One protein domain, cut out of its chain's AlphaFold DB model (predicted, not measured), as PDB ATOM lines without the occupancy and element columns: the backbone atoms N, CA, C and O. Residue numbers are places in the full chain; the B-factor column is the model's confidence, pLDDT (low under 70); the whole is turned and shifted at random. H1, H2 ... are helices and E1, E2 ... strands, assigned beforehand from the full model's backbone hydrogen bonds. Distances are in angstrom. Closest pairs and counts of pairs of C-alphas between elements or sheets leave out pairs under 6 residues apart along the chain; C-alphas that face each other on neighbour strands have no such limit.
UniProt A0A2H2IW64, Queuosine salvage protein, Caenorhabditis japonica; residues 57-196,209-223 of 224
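This is residues 57 to 196 and 209 to 223 of the 224 residues of the protein "Queuosine salvage protein" of Caenorhabditis japonica (UniProt A0A2H2IW64). Picture an elongated helical body with a two-strand hairpin, E1 and E2, packed on helix H2 at one end and a cluster of three helices, H6, H7 and H8, at the other. H1 lies near the middle between the two ends, and the long helix H5 runs lengthwise along one side, with H3 and H4 packed on it. The printed part has 155 residues with eight named helices and two named strands, in the order H1 E1 E2 H2 H3 H4 H5 H6 H7 H8; the sheet E1 - E2 is antiparallel and the class is mostly helix. The whole is compact, with a radius of gyration of the C-alphas of 15.1 A, and spans 44 by 28 by 28 A.

Find C-alpha 90 at (51.198, -27.824, 8.162), where E1, residues 90 to 93, begins; E2 is residues 96 to 99. H2, residues 100 to 113, is 20.3 A long, and H1, residues 65 to 76, is 16.6 A long. H3 is residues 121 to 124 and H4 residues 129 to 135. From C-alpha 147 at (40.532, -28.840, -2.299), H5 runs 25.7 A to residue 165. Then come H6, residues 169 to 175, H7, residues 180 to 190, 14.6 A long, and H8, residues 213 to 222, 15.1 A long, ending at C-alpha 222 at (53.561, -59.680, 2.853).

Look first at the hairpin E1 and E2: N 91 and O 98 are 3.0 A apart and N 98 and O 91 are 2.9 A apart, within hydrogen-bond range. The closest C-alphas of E1 and H2 are those of Val 91 and Ala 103, 4.8 A. H2 only just touches H1, with 3 pairs of C-alphas within 8 A, the closest Val 74 and Cys 105 at 6.9 A. H1 and H5 are the hubs, touching four helices each; they touch at Thr 76 and Ala 153, C-alphas 6.5 A apart, at a steep tilt of 42 degrees, opposite ways. H5 touches H3, with C-alphas 121 and 158 closest at 4.2 A, and H4, about perpendicular at 85 degrees, with C-alphas 129 and 151 closest at 6.1 A. H1 touches H8 at a shallow tilt of 8 degrees, opposite ways, the C-alphas of Val 68 and Cys 216 being closest at 6.7 A. H6 touches H1, C-alphas 69 and 169 closest at 6.3 A, and H7, C-alphas 173 and 183 closest at 6.6 A. H2 and H5 are apart. Every O i to N i+4 pair is within hydrogen-bond range in H1, H2, H4, H5, H6 and H7; in H8 it is 4 of 6, and H3 is too short for such a pair.

The C-alphas farthest apart, Gly 86 and Glu 177, are 44.3 A apart. Residues 197 to 208 are not printed; C-alphas 196 and 209 are 6.1 A apart across the cut. The links H1 to E1 and H4 to H5 are long. Look for pLDDT under 70 at residue 86 and residues 209 to 223.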
ATOM      1  N   GLU A  57      56.933 -43.502  10.635       85.69
ATOM      2  CA  GLU A  57      55.999 -43.207  11.736       85.69
ATOM      3  C   GLU A  57      54.578 -42.898  11.265       85.69
ATOM      4  O   GLU A  57      53.647 -43.363  11.914       85.69
ATOM      5  N   LEU A  58      54.402 -42.193  10.141       90.12
ATOM      6  CA  LEU A  58      53.072 -41.839   9.641       90.12
ATOM      7  C   LEU A  58      52.455 -42.924   8.756       90.12
ATOM      8  O   LEU A  58      51.249 -42.909   8.533       90.12
ATOM      9  N   HIS A  59      53.264 -43.843   8.235       89.69
ATOM     10  CA  HIS A  59      52.789 -44.892   7.343       89.69
ATOM     11  C   HIS A  59      52.286 -46.106   8.137       89.69
ATOM     12  O   HIS A  59      52.747 -46.358   9.259       89.69
ATOM     13  N   PRO A  60      51.386 -46.914   7.545       87.56
ATOM     14  CA  PRO A  60      50.983 -48.184   8.120       87.56
ATOM     15  C   PRO A  60      52.194 -49.058   8.458       87.56
ATOM     16  O   PRO A  60      53.146 -49.174   7.684       87.56
ATOM     17  N   LYS A  61      52.149 -49.676   9.640       82.69
ATOM     18  CA  LYS A  61      53.218 -50.551  10.151       82.69
ATOM     19  C   LYS A  61      53.009 -52.019   9.802       82.69
ATOM     20  O   LYS A  61      53.941 -52.811   9.886       82.69
ATOM     21  N   SER A  62      51.783 -52.373   9.438       82.62
ATOM     22  CA  SER A  62      51.378 -53.697   8.996       82.62
ATOM     23  C   SER A  62      51.229 -53.729   7.475       82.62
ATOM     24  O   SER A  62      51.126 -52.699   6.810       82.62
ATOM     25  N   GLY A  63      51.196 -54.938   6.922       77.69
ATOM     26  CA  GLY A  63      50.811 -55.176   5.534       77.69
ATOM     27  C   GLY A  63      49.335 -55.537   5.377       77.69
ATOM     28  O   GLY A  63      49.001 -56.176   4.397       77.69
ATOM     29  N   ASP A  64      48.463 -55.229   6.339       86.06
ATOM     30  CA  ASP A  64      47.071 -55.690   6.317       86.06
ATOM     31  C   ASP A  64      46.185 -54.949   5.289       86.06
ATOM     32  O   ASP A  64      46.622 -54.080   4.531       86.06
ATOM     33  N   ARG A  65      44.894 -55.302   5.245       90.00
ATOM     34  CA  ARG A  65      43.932 -54.668   4.330       90.00
ATOM     35  C   ARG A  65      43.759 -53.171   4.593       90.00
ATOM     36  O   ARG A  65      43.580 -52.425   3.635       90.00
ATOM     37  N   ASN A  66      43.847 -52.723   5.843       90.88
ATOM     38  CA  ASN A  66      43.748 -51.303   6.173       90.88
ATOM     39  C   ASN A  66      44.987 -50.551   5.689       90.88
ATOM     40  O   ASN A  66      44.852 -49.447   5.170       90.88
ATOM     41  N   ALA A  67      46.172 -51.161   5.768       90.88
ATOM     42  CA  ALA A  67      47.377 -50.598   5.170       90.88
ATOM     43  C   ALA A  67      47.221 -50.398   3.653       90.88
ATOM     44  O   ALA A  67      47.595 -49.352   3.129       90.88
ATOM     45  N   VAL A  68      46.608 -51.359   2.950       91.25
ATOM     46  CA  VAL A  68      46.299 -51.227   1.513       91.25
ATOM     47  C   VAL A  68      45.340 -50.063   1.241       91.25
ATOM     48  O   VAL A  68      45.598 -49.270   0.337       91.25
ATOM     49  N   GLN A  69      44.260 -49.941   2.020       94.06
ATOM     50  CA  GLN A  69      43.296 -48.843   1.876       94.06
ATOM     51  C   GLN A  69      43.937 -47.481   2.173       94.06
ATOM     52  O   GLN A  69      43.686 -46.519   1.450       94.06
ATOM     53  N   TRP A  70      44.797 -47.410   3.192       95.06
ATOM     54  CA  TRP A  70      45.533 -46.198   3.547       95.06
ATOM     55  C   TRP A  70      46.443 -45.741   2.412       95.06
ATOM     56  O   TRP A  70      46.380 -44.578   2.028       95.06
ATOM     57  N   VAL A  71      47.243 -46.652   1.843       92.00
ATOM     58  CA  VAL A  71      48.150 -46.313   0.735       92.00
ATOM     59  C   VAL A  71      47.352 -45.820  -0.465       92.00
ATOM     60  O   VAL A  71      47.671 -44.773  -1.013       92.00
ATOM     61  N   PHE A  72      46.269 -46.511  -0.825       94.12
ATOM     62  CA  PHE A  72      45.415 -46.076  -1.926       94.12
ATOM     63  C   PHE A  72      44.823 -44.676  -1.699       94.12
ATOM     64  O   PHE A  72      44.883 -43.835  -2.594       94.12
ATOM     65  N   LEU A  73      44.281 -44.407  -0.505       95.44
ATOM     66  CA  LEU A  73      43.705 -43.105  -0.170       95.44
ATOM     67  C   LEU A  73      44.753 -41.991  -0.219       95.44
ATOM     68  O   LEU A  73      44.508 -40.960  -0.839       95.44
ATOM     69  N   VAL A  74      45.910 -42.192   0.418       94.25
ATOM     70  CA  VAL A  74      46.984 -41.190   0.455       94.25
ATOM     71  C   VAL A  74      47.522 -40.924  -0.944       94.25
ATOM     72  O   VAL A  74      47.681 -39.763  -1.306       94.25
ATOM     73  N   ASP A  75      47.702 -41.963  -1.760       91.00
ATOM     74  CA  ASP A  75      48.144 -41.817  -3.148       91.00
ATOM     75  C   ASP A  75      47.110 -41.080  -4.008       91.00
ATOM     76  O   ASP A  75      47.487 -40.283  -4.864       91.00
ATOM     77  N   THR A  76      45.813 -41.282  -3.746       93.00
ATOM     78  CA  THR A  76      44.716 -40.576  -4.437       93.00
ATOM     79  C   THR A  76      44.769 -39.064  -4.213       93.00
ATOM     80  O   THR A  76      44.343 -38.301  -5.074       93.00
ATOM     81  N   ILE A  77      45.297 -38.612  -3.073       92.31
ATOM     82  CA  ILE A  77      45.360 -37.192  -2.697       92.31
ATOM     83  C   ILE A  77      46.789 -36.634  -2.690       92.31
ATOM     84  O   ILE A  77      47.004 -35.519  -2.210       92.31
ATOM     85  N   ASN A  78      47.771 -37.388  -3.194       90.31
ATOM     86  CA  ASN A  78      49.191 -37.031  -3.149       90.31
ATOM     87  C   ASN A  78      49.570 -36.019  -4.243       90.31
ATOM     88  O   ASN A  78      50.385 -36.286  -5.124       90.31
ATOM     89  N   PHE A  79      48.965 -34.837  -4.199       85.56
ATOM     90  CA  PHE A  79      49.289 -33.737  -5.099       85.56
ATOM     91  C   PHE A  79      49.181 -32.390  -4.388       85.56
ATOM     92  O   PHE A  79      48.366 -32.216  -3.491       85.56
ATOM     93  N   SER A  80      50.020 -31.435  -4.796       83.56
ATOM     94  CA  SER A  80      50.045 -30.033  -4.349       83.56
ATOM     95  C   SER A  80      49.932 -29.801  -2.829       83.56
ATOM     96  O   SER A  80      48.851 -29.574  -2.306       83.56
ATOM     97  N   PHE A  81      51.052 -29.778  -2.104       86.12
ATOM     98  CA  PHE A  81      51.080 -29.381  -0.681       86.12
ATOM     99  C   PHE A  81      51.675 -27.978  -0.476       86.12
ATOM    100  O   PHE A  81      52.232 -27.675   0.578       86.12
ATOM    101  N   TRP A  82      51.601 -27.146  -1.515       84.00
ATOM    102  CA  TRP A  82      52.190 -25.810  -1.567       84.00
ATOM    103  C   TRP A  82      51.058 -24.786  -1.527       84.00
ATOM    104  O   TRP A  82      50.399 -24.602  -2.549       84.00
ATOM    105  N   PRO A  83      50.753 -24.203  -0.358       81.31
ATOM    106  CA  PRO A  83      49.638 -23.281  -0.245       81.31
ATOM    107  C   PRO A  83      49.963 -21.910  -0.830       81.31
ATOM    108  O   PRO A  83      51.113 -21.478  -0.814       81.31
ATOM    109  N   ASP A  84      48.926 -21.240  -1.339       78.38
ATOM    110  CA  ASP A  84      49.011 -19.841  -1.776       78.38
ATOM    111  C   ASP A  84      49.173 -18.898  -0.572       78.38
ATOM    112  O   ASP A  84      49.824 -17.858  -0.658       78.38
ATOM    113  N   GLU A  85      48.592 -19.287   0.567       74.06
ATOM    114  CA  GLU A  85      48.661 -18.579   1.841       74.06
ATOM    115  C   GLU A  85      49.505 -19.362   2.857       74.06
ATOM    116  O   GLU A  85      49.357 -20.573   3.007       74.06
ATOM    117  N   GLY A  86      50.370 -18.665   3.596       69.50
ATOM    118  CA  GLY A  86      51.310 -19.286   4.534       69.50
ATOM    119  C   GLY A  86      52.641 -19.681   3.886       69.50
ATOM    120  O   GLY A  86      52.847 -19.535   2.684       69.50
ATOM    121  N   SER A  87      53.596 -20.136   4.702       75.69
ATOM    122  CA  SER A  87      54.901 -20.600   4.203       75.69
ATOM    123  C   SER A  87      54.864 -22.064   3.763       75.69
ATOM    124  O   SER A  87      55.526 -22.434   2.792       75.69
ATOM    125  N   HIS A  88      54.092 -22.896   4.469       85.38
ATOM    126  CA  HIS A  88      53.990 -24.338   4.263       85.38
ATOM    127  C   HIS A  88      52.595 -24.834   4.651       85.38
ATOM    128  O   HIS A  88      51.992 -24.303   5.573       85.38
ATOM    129  N   TYR A  89      52.112 -25.896   4.002       92.81
ATOM    130  CA  TYR A  89      50.964 -26.650   4.505       92.81
ATOM    131  C   TYR A  89      51.398 -27.493   5.710       92.81
ATOM    132  O   TYR A  89      52.286 -28.341   5.557       92.81
ATOM    133  N   ASP A  90      50.797 -27.251   6.879       94.81
ATOM    134  CA  ASP A  90      51.198 -27.824   8.162       94.81
ATOM    135  C   ASP A  90      50.044 -28.448   8.961       94.81
ATOM    136  O   ASP A  90      48.930 -27.931   8.990       94.81
ATOM    137  N   VAL A  91      50.318 -29.583   9.611       96.38
ATOM    138  CA  VAL A  91      49.346 -30.316  10.440       96.38
ATOM    139  C   VAL A  91      50.042 -30.934  11.650       96.38
ATOM    140  O   VAL A  91      51.024 -31.669  11.502       96.38
ATOM    141  N   THR A  92      49.496 -30.703  12.844       96.56
ATOM    142  CA  THR A  92      49.971 -31.305  14.095       96.56
ATOM    143  C   THR A  92      49.204 -32.576  14.429       96.56
ATOM    144  O   THR A  92      47.973 -32.604  14.505       96.56
ATOM    145  N   TRP A  93      49.956 -33.645  14.691       96.25
ATOM    146  CA  TRP A  93      49.432 -34.931  15.140       96.25
ATOM    147  C   TRP A  93      50.363 -35.548  16.189       96.25
ATOM    148  O   TRP A  93      51.581 -35.563  16.020       96.25
ATOM    149  N   ASN A  94      49.792 -36.038  17.295       93.69
ATOM    150  CA  ASN A  94      50.528 -36.611  18.433       93.69
ATOM    151  C   ASN A  94      51.664 -35.714  18.968       93.69
ATOM    152  O   ASN A  94      52.752 -36.189  19.280       93.69
ATOM    153  N   GLY A  95      51.410 -34.404  19.068       94.31
ATOM    154  CA  GLY A  95      52.361 -33.434  19.625       94.31
ATOM    155  C   GLY A  95      53.521 -33.055  18.699       94.31
ATOM    156  O   GLY A  95      54.423 -32.344  19.133       94.31
ATOM    157  N   LYS A  96      53.503 -33.502  17.436       95.38
ATOM    158  CA  LYS A  96      54.497 -33.150  16.418       95.38
ATOM    159  C   LYS A  96      53.821 -32.511  15.209       95.38
ATOM    160  O   LYS A  96      52.823 -33.028  14.711       95.38
ATOM    161  N   THR A  97      54.390 -31.405  14.739       95.44
ATOM    162  CA  THR A  97      53.953 -30.705  13.528       95.44
ATOM    163  C   THR A  97      54.690 -31.252  12.314       95.44
ATOM    164  O   THR A  97      55.911 -31.434  12.337       95.44
ATOM    165  N   TYR A  98      53.938 -31.515  11.252       94.31
ATOM    166  CA  TYR A  98      54.436 -32.003   9.973       94.31
ATOM    167  C   TYR A  98      54.156 -30.982   8.882       94.31
ATOM    168  O   TYR A  98      53.216 -30.204   9.008       94.31
ATOM    169  N   THR A  99      54.934 -31.017   7.802       93.06
ATOM    170  CA  THR A  99      54.746 -30.145   6.637       93.06
ATOM    171  C   THR A  99      54.682 -30.940   5.334       93.06
ATOM    172  O   THR A  99      55.134 -32.090   5.255       93.06
ATOM    173  N   GLY A 100      54.100 -30.336   4.297       90.69
ATOM    174  CA  GLY A 100      54.067 -30.905   2.950       90.69
ATOM    175  C   GLY A 100      53.310 -32.239   2.890       90.69
ATOM    176  O   GLY A 100      52.250 -32.392   3.492       90.69
ATOM    177  N   TYR A 101      53.882 -33.231   2.202       90.31
ATOM    178  CA  TYR A 101      53.322 -34.589   2.117       90.31
ATOM    179  C   TYR A 101      53.029 -35.200   3.498       90.31
ATOM    180  O   TYR A 101      51.960 -35.765   3.725       90.31
ATOM    181  N   PHE A 102      53.947 -35.036   4.455       92.56
ATOM    182  CA  PHE A 102      53.780 -35.609   5.789       92.56
ATOM    183  C   PHE A 102      52.654 -34.938   6.581       92.56
ATOM    184  O   PHE A 102      52.010 -35.611   7.382       92.56
ATOM    185  N   ALA A 103      52.350 -33.661   6.325       94.69
ATOM    186  CA  ALA A 103      51.154 -33.021   6.879       94.69
ATOM    187  C   ALA A 103      49.866 -33.680   6.355       94.69
ATOM    188  O   ALA A 103      48.932 -33.912   7.120       94.69
ATOM    189  N   GLY A 104      49.835 -34.066   5.073       95.38
ATOM    190  CA  GLY A 104      48.736 -34.845   4.493       95.38
ATOM    191  C   GLY A 104      48.555 -36.200   5.184       95.38
ATOM    192  O   GLY A 104      47.450 -36.537   5.609       95.38
ATOM    193  N   CYS A 105      49.647 -36.943   5.381       95.69
ATOM    194  CA  CYS A 105      49.620 -38.214   6.115       95.69
ATOM    195  C   CYS A 105      49.156 -38.037   7.572       95.69
ATOM    196  O   CYS A 105      48.356 -38.831   8.072       95.69
ATOM    197  N   ALA A 106      49.623 -36.985   8.251       96.56
ATOM    198  CA  ALA A 106      49.211 -36.658   9.612       96.56
ATOM    199  C   ALA A 106      47.707 -36.334   9.695       96.56
ATOM    200  O   ALA A 106      47.037 -36.826  10.602       96.56
ATOM    201  N   ALA A 107      47.160 -35.588   8.728       97.50
ATOM    202  CA  ALA A 107      45.728 -35.287   8.647       97.50
ATOM    203  C   ALA A 107      44.873 -36.552   8.475       97.50
ATOM    204  O   ALA A 107      43.892 -36.731   9.200       97.50
ATOM    205  N   VAL A 108      45.279 -37.466   7.583       97.56
ATOM    206  CA  VAL A 108      44.603 -38.762   7.393       97.56
ATOM    207  C   VAL A 108      44.614 -39.574   8.687       97.56
ATOM    208  O   VAL A 108      43.570 -40.050   9.136       97.56
ATOM    209  N   ASN A 109      45.773 -39.696   9.337       97.00
ATOM    210  CA  ASN A 109      45.884 -40.452  10.584       97.00
ATOM    211  C   ASN A 109      45.074 -39.825  11.725       97.00
ATOM    212  O   ASN A 109      44.445 -40.550  12.499       97.00
ATOM    213  N   ARG A 110      45.050 -38.488  11.810       97.44
ATOM    214  CA  ARG A 110      44.222 -37.733  12.759       97.44
ATOM    215  C   ARG A 110      42.738 -38.039  12.551       97.44
ATOM    216  O   ARG A 110      42.068 -38.422  13.504       97.44
ATOM    217  N   ALA A 111      42.241 -37.949  11.318       97.94
ATOM    218  CA  ALA A 111      40.836 -38.205  11.004       97.94
ATOM    219  C   ALA A 111      40.419 -39.664  11.244       97.94
ATOM    220  O   ALA A 111      39.344 -39.906  11.804       97.94
ATOM    221  N   LEU A 112      41.275 -40.630  10.894       97.12
ATOM    222  CA  LEU A 112      41.065 -42.049  11.204       97.12
ATOM    223  C   LEU A 112      41.007 -42.298  12.718       97.12
ATOM    224  O   LEU A 112      40.115 -43.000  13.187       97.12
ATOM    225  N   ALA A 113      41.918 -41.695  13.491       96.56
ATOM    226  CA  ALA A 113      41.924 -41.807  14.951       96.56
ATOM    227  C   ALA A 113      40.670 -41.186  15.596       96.56
ATOM    228  O   ALA A 113      40.209 -41.669  16.628       96.56
ATOM    229  N   SER A 114      40.087 -40.159  14.969       96.19
ATOM    230  CA  SER A 114      38.811 -39.555  15.372       96.19
ATOM    231  C   SER A 114      37.570 -40.337  14.913       96.19
ATOM    232  O   SER A 114      36.452 -39.911  15.194       96.19
ATOM    233  N   GLY A 115      37.736 -41.475  14.230       97.00
ATOM    234  CA  GLY A 115      36.634 -42.342  13.803       97.00
ATOM    235  C   GLY A 115      36.024 -41.992  12.443       97.00
ATOM    236  O   GLY A 115      34.989 -42.553  12.085       97.00
ATOM    237  N   THR A 116      36.653 -41.107  11.664       97.56
ATOM    238  CA  THR A 116      36.212 -40.822  10.289       97.56
ATOM    239  C   THR A 116      36.379 -42.086   9.442       97.56
ATOM    240  O   THR A 116      37.482 -42.642   9.399       97.56
ATOM    241  N   PRO A 117      35.340 -42.564   8.734       97.12
ATOM    242  CA  PRO A 117      35.392 -43.829   8.004       97.12
ATOM    243  C   PRO A 117      36.103 -43.685   6.646       97.12
ATOM    244  O   PRO A 117      35.582 -44.114   5.620       97.12
ATOM    245  N   MET A 118      37.318 -43.121   6.627       96.50
ATOM    246  CA  MET A 118      38.025 -42.758   5.389       96.50
ATOM    247  C   MET A 118      38.345 -43.949   4.469       96.50
ATOM    248  O   MET A 118      38.557 -43.766   3.276       96.50
ATOM    249  N   PHE A 119      38.364 -45.180   4.996       95.94
ATOM    250  CA  PHE A 119      38.565 -46.410   4.209       95.94
ATOM    251  C   PHE A 119      37.274 -47.005   3.633       95.94
ATOM    252  O   PHE A 119      37.324 -48.033   2.948       95.94
ATOM    253  N   SER A 120      36.121 -46.403   3.926       97.81
ATOM    254  CA  SER A 120      34.836 -46.803   3.364       97.81
ATOM    255  C   SER A 120      34.647 -46.158   1.999       97.81
ATOM    256  O   SER A 120      34.531 -44.940   1.897       97.81
ATOM    257  N   ALA A 121      34.528 -46.971   0.950       97.94
ATOM    258  CA  ALA A 121      34.207 -46.469  -0.384       97.94
ATOM    259  C   ALA A 121      32.848 -45.740  -0.432       97.94
ATOM    260  O   ALA A 121      32.677 -44.808  -1.211       97.94
ATOM    261  N   GLU A 122      31.905 -46.122   0.437       98.25
ATOM    262  CA  GLU A 122      30.606 -45.451   0.562       98.25
ATOM    263  C   GLU A 122      30.739 -44.056   1.179       98.25
ATOM    264  O   GLU A 122      30.028 -43.137   0.784       98.25
ATOM    265  N   TRP A 123      31.665 -43.876   2.124       98.44
ATOM    266  CA  TRP A 123      32.006 -42.544   2.619       98.44
ATOM    267  C   TRP A 123      32.728 -41.751   1.532       98.44
ATOM    268  O   TRP A 123      32.300 -40.651   1.198       98.44
ATOM    269  N   MET A 124      33.751 -42.353   0.913       98.50
ATOM    270  CA  MET A 124      34.551 -41.705  -0.126       98.50
ATOM    271  C   MET A 124      33.680 -41.178  -1.260       98.50
ATOM    272  O   MET A 124      33.878 -40.049  -1.659       98.50
ATOM    273  N   LYS A 125      32.698 -41.938  -1.765       98.25
ATOM    274  CA  LYS A 125      31.873 -41.492  -2.903       98.25
ATOM    275  C   LYS A 125      30.947 -40.307  -2.584       98.25
ATOM    276  O   LYS A 125      30.460 -39.658  -3.506       98.25
ATOM    277  N   ASN A 126      30.655 -40.080  -1.301       98.25
ATOM    278  CA  ASN A 126      29.647 -39.131  -0.826       98.25
ATOM    279  C   ASN A 126      30.245 -37.966  -0.016       98.25
ATOM    280  O   ASN A 126      29.482 -37.123   0.469       98.25
ATOM    281  N   VAL A 127      31.567 -37.927   0.182       97.94
ATOM    282  CA  VAL A 127      32.192 -36.917   1.039       97.94
ATOM    283  C   VAL A 127      32.030 -35.524   0.431       97.94
ATOM    284  O   VAL A 127      32.024 -35.327  -0.790       97.94
ATOM    285  N   LYS A 128      31.842 -34.538   1.308       98.12
ATOM    286  CA  LYS A 128      31.602 -33.144   0.931       98.12
ATOM    287  C   LYS A 128      32.858 -32.306   1.100       98.12
ATOM    288  O   LYS A 128      33.731 -32.622   1.905       98.12
ATOM    289  N   ILE A 129      32.895 -31.192   0.376       98.19
ATOM    290  CA  ILE A 129      34.009 -30.248   0.415       98.19
ATOM    291  C   ILE A 129      34.305 -29.738   1.828       98.19
ATOM    292  O   ILE A 129      35.455 -29.799   2.241       98.19
ATOM    293  N   ASP A 130      33.282 -29.361   2.597       98.25
ATOM    294  CA  ASP A 130      33.452 -28.849   3.964       98.25
ATOM    295  C   ASP A 130      34.057 -29.896   4.913       98.25
ATOM    296  O   ASP A 130      34.818 -29.566   5.818       98.25
ATOM    297  N   GLU A 131      33.741 -31.177   4.701       98.25
ATOM    298  CA  GLU A 131      34.280 -32.274   5.507       98.25
ATOM    299  C   GLU A 131      35.754 -32.528   5.175       98.25
ATOM    300  O   GLU A 131      36.574 -32.663   6.083       98.25
ATOM    301  N   ILE A 132      36.115 -32.525   3.886       98.12
ATOM    302  CA  ILE A 132      37.520 -32.612   3.467       98.12
ATOM    303  C   ILE A 132      38.303 -31.381   3.933       98.12
ATOM    304  O   ILE A 132      39.416 -31.544   4.431       98.12
ATOM    305  N   ASP A 133      37.734 -30.174   3.848       97.50
ATOM    306  CA  ASP A 133      38.394 -28.963   4.344       97.50
ATOM    307  C   ASP A 133      38.660 -29.052   5.846       97.50
ATOM    308  O   ASP A 133      39.754 -28.737   6.291       97.50
ATOM    309  N   ALA A 134      37.696 -29.542   6.630       98.00
ATOM    310  CA  ALA A 134      37.873 -29.727   8.066       98.00
ATOM    311  C   ALA A 134      38.959 -30.767   8.397       98.00
ATOM    312  O   ALA A 134      39.763 -30.557   9.307       98.00
ATOM    313  N   ILE A 135      39.015 -31.880   7.656       98.00
ATOM    314  CA  ILE A 135      40.024 -32.934   7.855       98.00
ATOM    315  C   ILE A 135      41.434 -32.410   7.551       98.00
ATOM    316  O   ILE A 135      42.359 -32.603   8.353       98.00
ATOM    317  N   PHE A 136      41.583 -31.743   6.405       96.88
ATOM    318  CA  PHE A 136      42.854 -31.254   5.868       96.88
ATOM    319  C   PHE A 136      43.112 -29.774   6.166       96.88
ATOM    320  O   PHE A 136      43.955 -29.158   5.519       96.88
ATOM    321  N   LYS A 137      42.410 -29.181   7.136       95.81
ATOM    322  CA  LYS A 137      42.686 -27.804   7.544       95.81
ATOM    323  C   LYS A 137      44.090 -27.728   8.125       95.81
ATOM    324  O   LYS A 137      44.443 -28.562   8.972       95.81
ATOM    325  N   SER A 138      44.868 -26.744   7.674       95.44
ATOM    326  CA  SER A 138      46.175 -26.493   8.269       95.44
ATOM    327  C   SER A 138      46.024 -25.963   9.690       95.44
ATOM    328  O   SER A 138      44.997 -25.366  10.036       95.44
ATOM    329  N   ASP A 139      47.050 -26.143  10.519       94.62
ATOM    330  CA  ASP A 139      47.047 -25.573  11.873       94.62
ATOM    331  C   ASP A 139      47.036 -24.034  11.831       94.62
ATOM    332  O   ASP A 139      46.500 -23.383  12.729       94.62
ATOM    333  N   SER A 140      47.564 -23.457  10.746       89.50
ATOM    334  CA  SER A 140      47.512 -22.021  10.450       89.50
ATOM    335  C   SER A 140      46.136 -21.539   9.954       89.50
ATOM    336  O   SER A 140      45.942 -20.344   9.738       89.50
ATOM    337  N   GLY A 141      45.162 -22.441   9.787       91.19
ATOM    338  CA  GLY A 141      43.765 -22.112   9.503       91.19
ATOM    339  C   GLY A 141      43.419 -21.903   8.028       91.19
ATOM    340  O   GLY A 141      42.279 -21.543   7.731       91.19
ATOM    341  N   HIS A 142      44.343 -22.153   7.100       90.88
ATOM    342  CA  HIS A 142      44.054 -22.111   5.667       90.88
ATOM    343  C   HIS A 142      43.705 -23.506   5.132       90.88
ATOM    344  O   HIS A 142      44.036 -24.545   5.712       90.88
ATOM    345  N   SER A 143      42.981 -23.526   4.017       93.69
ATOM    346  CA  SER A 143      42.606 -24.759   3.328       93.69
ATOM    347  C   SER A 143      43.810 -25.397   2.636       93.69
ATOM    348  O   SER A 143      44.767 -24.716   2.252       93.69
ATOM    349  N   ILE A 144      43.760 -26.719   2.469       93.75
ATOM    350  CA  ILE A 144      44.719 -27.421   1.616       93.75
ATOM    351  C   ILE A 144      44.517 -26.983   0.148       93.75
ATOM    352  O   ILE A 144      43.373 -26.816  -0.281       93.75
ATOM    353  N   PRO A 145      45.585 -26.814  -0.655       90.69
ATOM    354  CA  PRO A 145      45.456 -26.455  -2.071       90.69
ATOM    355  C   PRO A 145      44.632 -27.468  -2.855       90.69
ATOM    356  O   PRO A 145      44.638 -28.650  -2.512       90.69
ATOM    357  N   LEU A 146      44.001 -27.039  -3.950       92.31
ATOM    358  CA  LEU A 146      43.245 -27.923  -4.851       92.31
ATOM    359  C   LEU A 146      42.210 -28.792  -4.110       92.31
ATOM    360  O   LEU A 146      42.110 -30.008  -4.305       92.31
ATOM    361  N   LEU A 147      41.500 -28.173  -3.164       94.81
ATOM    362  CA  LEU A 147      40.532 -28.840  -2.299       94.81
ATOM    363  C   LEU A 147      39.407 -29.506  -3.108       94.81
ATOM    364  O   LEU A 147      39.056 -30.656  -2.843       94.81
ATOM    365  N   GLU A 148      38.870 -28.815  -4.115       95.88
ATOM    366  CA  GLU A 148      37.813 -29.342  -4.987       95.88
ATOM    367  C   GLU A 148      38.287 -30.564  -5.779       95.88
ATOM    368  O   GLU A 148      37.580 -31.571  -5.874       95.88
ATOM    369  N   GLU A 149      39.512 -30.519  -6.304       94.12
ATOM    370  CA  GLU A 149      40.124 -31.618  -7.041       94.12
ATOM    371  C   GLU A 149      40.355 -32.835  -6.143       94.12
ATOM    372  O   GLU A 149      40.135 -33.964  -6.587       94.12
ATOM    373  N   ARG A 150      40.731 -32.634  -4.872       95.12
ATOM    374  CA  ARG A 150      40.835 -33.732  -3.892       95.12
ATOM    375  C   ARG A 150      39.491 -34.381  -3.630       95.12
ATOM    376  O   ARG A 150      39.400 -35.603  -3.686       95.12
ATOM    377  N   VAL A 151      38.449 -33.586  -3.382       97.88
ATOM    378  CA  VAL A 151      37.086 -34.108  -3.179       97.88
ATOM    379  C   VAL A 151      36.648 -34.898  -4.405       97.88
ATOM    380  O   VAL A 151      36.154 -36.016  -4.281       97.88
ATOM    381  N   LYS A 152      36.892 -34.364  -5.605       97.00
ATOM    382  CA  LYS A 152      36.587 -35.051  -6.861       97.00
ATOM    383  C   LYS A 152      37.335 -36.381  -6.982       97.00
ATOM    384  O   LYS A 152      36.704 -37.377  -7.326       97.00
ATOM    385  N   ALA A 153      38.634 -36.413  -6.685       96.25
ATOM    386  CA  ALA A 153      39.446 -37.631  -6.738       96.25
ATOM    387  C   ALA A 153      38.975 -38.690  -5.723       96.25
ATOM    388  O   ALA A 153      38.871 -39.871  -6.067       96.25
ATOM    389  N   ILE A 154      38.620 -38.274  -4.501       97.81
ATOM    390  CA  ILE A 154      38.077 -39.160  -3.462       97.81
ATOM    391  C   ILE A 154      36.704 -39.707  -3.884       97.81
ATOM    392  O   ILE A 154      36.499 -40.923  -3.834       97.81
ATOM    393  N   ASN A 155      35.794 -38.849  -4.361       98.50
ATOM    394  CA  ASN A 155      34.447 -39.246  -4.784       98.50
ATOM    395  C   ASN A 155      34.473 -40.213  -5.973       98.50
ATOM    396  O   ASN A 155      33.750 -41.217  -5.998       98.50
ATOM    397  N   GLU A 156      35.332 -39.929  -6.952       97.81
ATOM    398  CA  GLU A 156      35.572 -40.777  -8.118       97.81
ATOM    399  C   GLU A 156      36.110 -42.149  -7.698       97.81
ATOM    400  O   GLU A 156      35.527 -43.179  -8.047       97.81
ATOM    401  N   SER A 157      37.139 -42.160  -6.852       97.62
ATOM    402  CA  SER A 157      37.716 -43.387  -6.303       97.62
ATOM    403  C   SER A 157      36.704 -44.212  -5.512       97.62
ATOM    404  O   SER A 157      36.605 -45.422  -5.718       97.62
ATOM    405  N   GLY A 158      35.904 -43.576  -4.655       98.19
ATOM    406  CA  GLY A 158      34.836 -44.237  -3.905       98.19
ATOM    407  C   GLY A 158      33.800 -44.892  -4.818       98.19
ATOM    408  O   GLY A 158      33.469 -46.064  -4.633       98.19
ATOM    409  N   SER A 159      33.346 -44.172  -5.849       98.50
ATOM    410  CA  SER A 159      32.372 -44.683  -6.824       98.50
ATOM    411  C   SER A 159      32.912 -45.906  -7.568       98.50
ATOM    412  O   SER A 159      32.271 -46.955  -7.605       98.50
ATOM    413  N   VAL A 160      34.147 -45.821  -8.076       98.19
ATOM    414  CA  VAL A 160      34.814 -46.935  -8.768       98.19
ATOM    415  C   VAL A 160      34.976 -48.149  -7.854       98.19
ATOM    416  O   VAL A 160      34.739 -49.284  -8.282       98.19
ATOM    417  N   LEU A 161      35.369 -47.935  -6.596       98.19
ATOM    418  CA  LEU A 161      35.516 -49.015  -5.625       98.19
ATOM    419  C   LEU A 161      34.186 -49.718  -5.351       98.19
ATOM    420  O   LEU A 161      34.159 -50.952  -5.376       98.19
ATOM    421  N   VAL A 162      33.104 -48.971  -5.113       98.31
ATOM    422  CA  VAL A 162      31.762 -49.540  -4.899       98.31
ATOM    423  C   VAL A 162      31.317 -50.344  -6.119       98.31
ATOM    424  O   VAL A 162      30.987 -51.522  -5.978       98.31
ATOM    425  N   ASP A 163      31.392 -49.754  -7.310       97.94
ATOM    426  CA  ASP A 163      30.803 -50.333  -8.519       97.94
ATOM    427  C   ASP A 163      31.575 -51.548  -9.051       97.94
ATOM    428  O   ASP A 163      30.982 -52.473  -9.609       97.94
ATOM    429  N   LYS A 164      32.910 -51.554  -8.919       96.88
ATOM    430  CA  LYS A 164      33.775 -52.530  -9.615       96.88
ATOM    431  C   LYS A 164      34.575 -53.438  -8.693       96.88
ATOM    432  O   LYS A 164      35.026 -54.502  -9.126       96.88
ATOM    433  N   PHE A 165      34.769 -53.039  -7.438       96.81
ATOM    434  CA  PHE A 165      35.689 -53.710  -6.516       96.81
ATOM    435  C   PHE A 165      35.067 -54.007  -5.151       96.81
ATOM    436  O   PHE A 165      35.797 -54.225  -4.185       96.81
ATOM    437  N   GLY A 166      33.734 -54.049  -5.048       96.44
ATOM    438  CA  GLY A 166      33.037 -54.402  -3.804       96.44
ATOM    439  C   GLY A 166      33.395 -53.482  -2.633       96.44
ATOM    440  O   GLY A 166      33.481 -53.933  -1.493       96.44
ATOM    441  N   GLY A 167      33.695 -52.217  -2.930       96.44
ATOM    442  CA  GLY A 167      34.046 -51.181  -1.966       96.44
ATOM    443  C   GLY A 167      35.464 -51.252  -1.391       96.44
ATOM    444  O   GLY A 167      35.740 -50.543  -0.427       96.44
ATOM    445  N   GLN A 168      36.361 -52.098  -1.917       95.25
ATOM    446  CA  GLN A 168      37.699 -52.313  -1.343       95.25
ATOM    447  C   GLN A 168      38.785 -52.371  -2.425       95.25
ATOM    448  O   GLN A 168      38.745 -53.233  -3.306       95.25
ATOM    449  N   PHE A 169      39.818 -51.526  -2.323       95.06
ATOM    450  CA  PHE A 169      40.949 -51.521  -3.263       95.06
ATOM    451  C   PHE A 169      41.732 -52.838  -3.222       95.06
ATOM    452  O   PHE A 169      42.276 -53.291  -4.228       95.06
ATOM    453  N   TYR A 170      41.707 -53.523  -2.078       92.19
ATOM    454  CA  TYR A 170      42.262 -54.865  -1.927       92.19
ATOM    455  C   TYR A 170      41.767 -55.860  -2.996       92.19
ATOM    456  O   TYR A 170      42.536 -56.697  -3.473       92.19
ATOM    457  N   ASN A 171      40.509 -55.746  -3.438       94.56
ATOM    458  CA  ASN A 171      39.957 -56.626  -4.470       94.56
ATOM    459  C   ASN A 171      40.561 -56.345  -5.859       94.56
ATOM    460  O   ASN A 171      40.740 -57.271  -6.651       94.56
ATOM    461  N   LEU A 172      40.930 -55.093  -6.149       94.06
ATOM    462  CA  LEU A 172      41.707 -54.746  -7.341       94.06
ATOM    463  C   LEU A 172      43.130 -55.293  -7.240       94.06
ATOM    464  O   LEU A 172      43.633 -55.869  -8.204       94.06
ATOM    465  N   LEU A 173      43.764 -55.173  -6.071       90.88
ATOM    466  CA  LEU A 173      45.107 -55.708  -5.837       90.88
ATOM    467  C   LEU A 173      45.165 -57.224  -6.087       90.88
ATOM    468  O   LEU A 173      46.117 -57.706  -6.702       90.88
ATOM    469  N   GLY A 174      44.123 -57.962  -5.693       89.88
ATOM    470  CA  GLY A 174      43.977 -59.387  -6.011       89.88
ATOM    471  C   GLY A 174      43.957 -59.671  -7.519       89.88
ATOM    472  O   GLY A 174      44.636 -60.587  -7.978       89.88
ATOM    473  N   LYS A 175      43.266 -58.837  -8.310       92.06
ATOM    474  CA  LYS A 175      43.230 -58.933  -9.786       92.06
ATOM    475  C   LYS A 175      44.566 -58.597 -10.456       92.06
ATOM    476  O   LYS A 175      44.754 -58.918 -11.625       92.06
ATOM    477  N   ALA A 176      45.490 -57.944  -9.752       88.88
ATOM    478  CA  ALA A 176      46.805 -57.614 -10.294       88.88
ATOM    479  C   ALA A 176      47.786 -58.801 -10.296       88.88
ATOM    480  O   ALA A 176      48.873 -58.673 -10.862       88.88
ATOM    481  N   GLU A 177      47.442 -59.924  -9.650       88.25
ATOM    482  CA  GLU A 177      48.232 -61.168  -9.638       88.25
ATOM    483  C   GLU A 177      49.721 -60.947  -9.299       88.25
ATOM    484  O   GLU A 177      50.625 -61.518  -9.903       88.25
ATOM    485  N   LYS A 178      49.997 -60.063  -8.328       83.75
ATOM    486  CA  LYS A 178      51.357 -59.690  -7.878       83.75
ATOM    487  C   LYS A 178      52.247 -59.041  -8.959       83.75
ATOM    488  O   LYS A 178      53.447 -58.858  -8.745       83.75
ATOM    489  N   SER A 179      51.679 -58.599 -10.081       85.75
ATOM    490  CA  SER A 179      52.366 -57.820 -11.115       85.75
ATOM    491  C   SER A 179      51.990 -56.346 -11.003       85.75
ATOM    492  O   SER A 179      50.832 -56.010 -11.226       85.75
ATOM    493  N   ALA A 180      52.931 -55.419 -10.749       79.06
ATOM    494  CA  ALA A 180      52.541 -53.997 -10.854       79.06
ATOM    495  C   ALA A 180      52.530 -53.414 -12.244       79.06
ATOM    496  O   ALA A 180      52.029 -52.308 -12.387       79.06
ATOM    497  N   GLN A 181      53.007 -54.114 -13.269       79.62
ATOM    498  CA  GLN A 181      52.623 -53.681 -14.610       79.62
ATOM    499  C   GLN A 181      51.108 -53.853 -14.775       79.62
ATOM    500  O   GLN A 181      50.437 -52.954 -15.275       79.62
ATOM    501  N   THR A 182      50.561 -54.962 -14.266       84.38
ATOM    502  CA  THR A 182      49.113 -55.188 -14.223       84.38
ATOM    503  C   THR A 182      48.418 -54.246 -13.243       84.38
ATOM    504  O   THR A 182      47.442 -53.622 -13.637       84.38
ATOM    505  N   LEU A 183      48.937 -54.070 -12.022       87.31
ATOM    506  CA  LEU A 183      48.371 -53.149 -11.024       87.31
ATOM    507  C   LEU A 183      48.283 -51.719 -11.577       87.31
ATOM    508  O   LEU A 183      47.217 -51.118 -11.562       87.31
ATOM    509  N   LEU A 184      49.381 -51.200 -12.137       83.75
ATOM    510  CA  LEU A 184      49.425 -49.860 -12.723       83.75
ATOM    511  C   LEU A 184      48.428 -49.716 -13.876       83.75
ATOM    512  O   LEU A 184      47.760 -48.692 -13.985       83.75
ATOM    513  N   ARG A 185      48.315 -50.735 -14.736       83.62
ATOM    514  CA  ARG A 185      47.330 -50.743 -15.821       83.62
ATOM    515  C   ARG A 185      45.904 -50.687 -15.276       83.62
ATOM    516  O   ARG A 185      45.164 -49.823 -15.719       83.62
ATOM    517  N   LEU A 186      45.559 -51.542 -14.311       89.75
ATOM    518  CA  LEU A 186      44.232 -51.567 -13.684       89.75
ATOM    519  C   LEU A 186      43.899 -50.233 -13.010       89.75
ATOM    520  O   LEU A 186      42.784 -49.742 -13.149       89.75
ATOM    521  N   VAL A 187      44.866 -49.631 -12.314       90.00
ATOM    522  CA  VAL A 187      44.673 -48.330 -11.666       90.00
ATOM    523  C   VAL A 187      44.374 -47.252 -12.700       90.00
ATOM    524  O   VAL A 187      43.337 -46.609 -12.631       90.00
ATOM    525  N   VAL A 188      45.240 -47.090 -13.701       85.25
ATOM    526  CA  VAL A 188      45.069 -46.043 -14.719       85.25
ATOM    527  C   VAL A 188      43.810 -46.286 -15.565       85.25
ATOM    528  O   VAL A 188      43.169 -45.339 -16.017       85.25
ATOM    529  N   GLU A 189      43.434 -47.550 -15.763       87.81
ATOM    530  CA  GLU A 189      42.214 -47.929 -16.469       87.81
ATOM    531  C   GLU A 189      40.948 -47.544 -15.712       87.81
ATOM    532  O   GLU A 189      39.996 -47.044 -16.314       87.81
ATOM    533  N   HIS A 190      40.913 -47.770 -14.403       91.75
ATOM    534  CA  HIS A 190      39.684 -47.608 -13.637       91.75
ATOM    535  C   HIS A 190      39.553 -46.265 -12.942       91.75
ATOM    536  O   HIS A 190      38.419 -45.807 -12.844       91.75
ATOM    537  N   PHE A 191      40.660 -45.648 -12.533       91.38
ATOM    538  CA  PHE A 191      40.648 -44.397 -11.790       91.38
ATOM    539  C   PHE A 191      41.132 -43.232 -12.646       91.38
ATOM    540  O   PHE A 191      42.276 -43.204 -13.110       91.38
ATOM    541  N   GLU A 192      40.250 -42.267 -12.867       87.56
ATOM    542  CA  GLU A 192      40.521 -41.082 -13.676       87.56
ATOM    543  C   GLU A 192      41.519 -40.135 -13.036       87.56
ATOM    544  O   GLU A 192      42.369 -39.590 -13.740       87.56
ATOM    545  N   SER A 193      41.467 -40.011 -11.713       85.69
ATOM    546  CA  SER A 193      42.415 -39.221 -10.923       85.69
ATOM    547  C   SER A 193      43.882 -39.630 -11.117       85.69
ATOM    548  O   SER A 193      44.768 -38.804 -10.951       85.69
ATOM    549  N   PHE A 194      44.156 -40.865 -11.555       84.62
ATOM    550  CA  PHE A 194      45.515 -41.368 -11.810       84.62
ATOM    551  C   PHE A 194      45.955 -41.257 -13.280       84.62
ATOM    552  O   PHE A 194      47.010 -41.772 -13.674       84.62
ATOM    553  N   ARG A 195      45.142 -40.625 -14.132       82.50
ATOM    554  CA  ARG A 195      45.404 -40.458 -15.567       82.50
ATOM    555  C   ARG A 195      46.095 -39.128 -15.849       82.50
ATOM    556  O   ARG A 195      45.556 -38.286 -16.565       82.50
ATOM    557  N   ASP A 196      47.322 -38.978 -15.364       73.62
ATOM    558  CA  ASP A 196      48.166 -37.835 -15.718       73.62
ATOM    559  C   ASP A 196      48.604 -37.930 -17.183       73.62
ATOM    560  O   ASP A 196      49.632 -38.524 -17.524       73.62
ATOM    561  N   GLY A 209      53.000 -39.655 -12.510       50.25
ATOM    562  CA  GLY A 209      52.104 -39.372 -11.373       50.25
ATOM    563  C   GLY A 209      51.896 -40.509 -10.363       50.25
ATOM    564  O   GLY A 209      51.216 -40.328  -9.366       50.25
ATOM    565  N   VAL A 210      52.456 -41.707 -10.583       48.28
ATOM    566  CA  VAL A 210      52.020 -42.932  -9.862       48.28
ATOM    567  C   VAL A 210      53.126 -43.567  -9.000       48.28
ATOM    568  O   VAL A 210      53.289 -44.789  -8.972       48.28
ATOM    569  N   GLY A 211      53.947 -42.738  -8.348       40.94
ATOM    570  CA  GLY A 211      55.162 -43.177  -7.646       40.94
ATOM    571  C   GLY A 211      54.922 -44.163  -6.494       40.94
ATOM    572  O   GLY A 211      55.650 -45.150  -6.372       40.94
ATOM    573  N   ASP A 212      53.883 -43.945  -5.686       46.59
ATOM    574  CA  ASP A 212      53.718 -44.648  -4.406       46.59
ATOM    575  C   ASP A 212      52.903 -45.954  -4.477       46.59
ATOM    576  O   ASP A 212      53.194 -46.881  -3.718       46.59
ATOM    577  N   ILE A 213      52.041 -46.147  -5.488       48.84
ATOM    578  CA  ILE A 213      51.286 -47.408  -5.687       48.84
ATOM    579  C   ILE A 213      52.226 -48.606  -5.898       48.84
ATOM    580  O   ILE A 213      51.880 -49.761  -5.626       48.84
ATOM    581  N   HIS A 214      53.468 -48.367  -6.330       41.69
ATOM    582  CA  HIS A 214      54.486 -49.415  -6.396       41.69
ATOM    583  C   HIS A 214      54.793 -50.047  -5.024       41.69
ATOM    584  O   HIS A 214      55.150 -51.229  -4.987       41.69
ATOM    585  N   LYS A 215      54.595 -49.327  -3.907       43.50
ATOM    586  CA  LYS A 215      54.739 -49.853  -2.536       43.50
ATOM    587  C   LYS A 215      53.650 -50.874  -2.191       43.50
ATOM    588  O   LYS A 215      53.931 -51.811  -1.440       43.50
ATOM    589  N   CYS A 216      52.469 -50.816  -2.823       40.31
ATOM    590  CA  CYS A 216      51.449 -51.863  -2.689       40.31
ATOM    591  C   CYS A 216      51.951 -53.242  -3.150       40.31
ATOM    592  O   CYS A 216      51.439 -54.254  -2.672       40.31
ATOM    593  N   LYS A 217      52.980 -53.331  -4.016       38.69
ATOM    594  CA  LYS A 217      53.621 -54.626  -4.332       38.69
ATOM    595  C   LYS A 217      54.200 -55.300  -3.095       38.69
ATOM    596  O   LYS A 217      54.114 -56.518  -2.976       38.69
ATOM    597  N   ASN A 218      54.844 -54.529  -2.221       36.06
ATOM    598  CA  ASN A 218      55.505 -55.074  -1.039       36.06
ATOM    599  C   ASN A 218      54.463 -55.496   0.002       36.06
ATOM    600  O   ASN A 218      54.614 -56.549   0.612       36.06
ATOM    601  N   VAL A 219      53.346 -54.765   0.092       37.81
ATOM    602  CA  VAL A 219      52.172 -55.167   0.879       37.81
ATOM    603  C   VAL A 219      51.541 -56.457   0.326       37.81
ATOM    604  O   VAL A 219      51.297 -57.394   1.075       37.81
ATOM    605  N   ALA A 220      51.389 -56.584  -0.999       34.59
ATOM    606  CA  ALA A 220      50.890 -57.806  -1.642       34.59
ATOM    607  C   ALA A 220      51.823 -59.024  -1.483       34.59
ATOM    608  O   ALA A 220      51.365 -60.166  -1.550       34.59
ATOM    609  N   LYS A 221      53.131 -58.799  -1.296       36.22
ATOM    610  CA  LYS A 221      54.096 -59.859  -0.969       36.22
ATOM    611  C   LYS A 221      54.012 -60.306   0.492       36.22
ATOM    612  O   LYS A 221      54.277 -61.471   0.739       36.22
ATOM    613  N   ALA A 222      53.646 -59.411   1.412       30.69
ATOM    614  CA  ALA A 222      53.561 -59.680   2.853       30.69
ATOM    615  C   ALA A 222      52.219 -60.292   3.309       30.69
ATOM    616  O   ALA A 222      52.069 -60.632   4.477       30.69
ATOM    617  N   LEU A 223      51.235 -60.400   2.410       34.00
ATOM    618  CA  LEU A 223      49.883 -60.899   2.697       34.00
ATOM    619  C   LEU A 223      49.662 -62.393   2.394       34.00
ATOM    620  O   LEU A 223      48.522 -62.847   2.434       34.00
TER     621      LEU A 223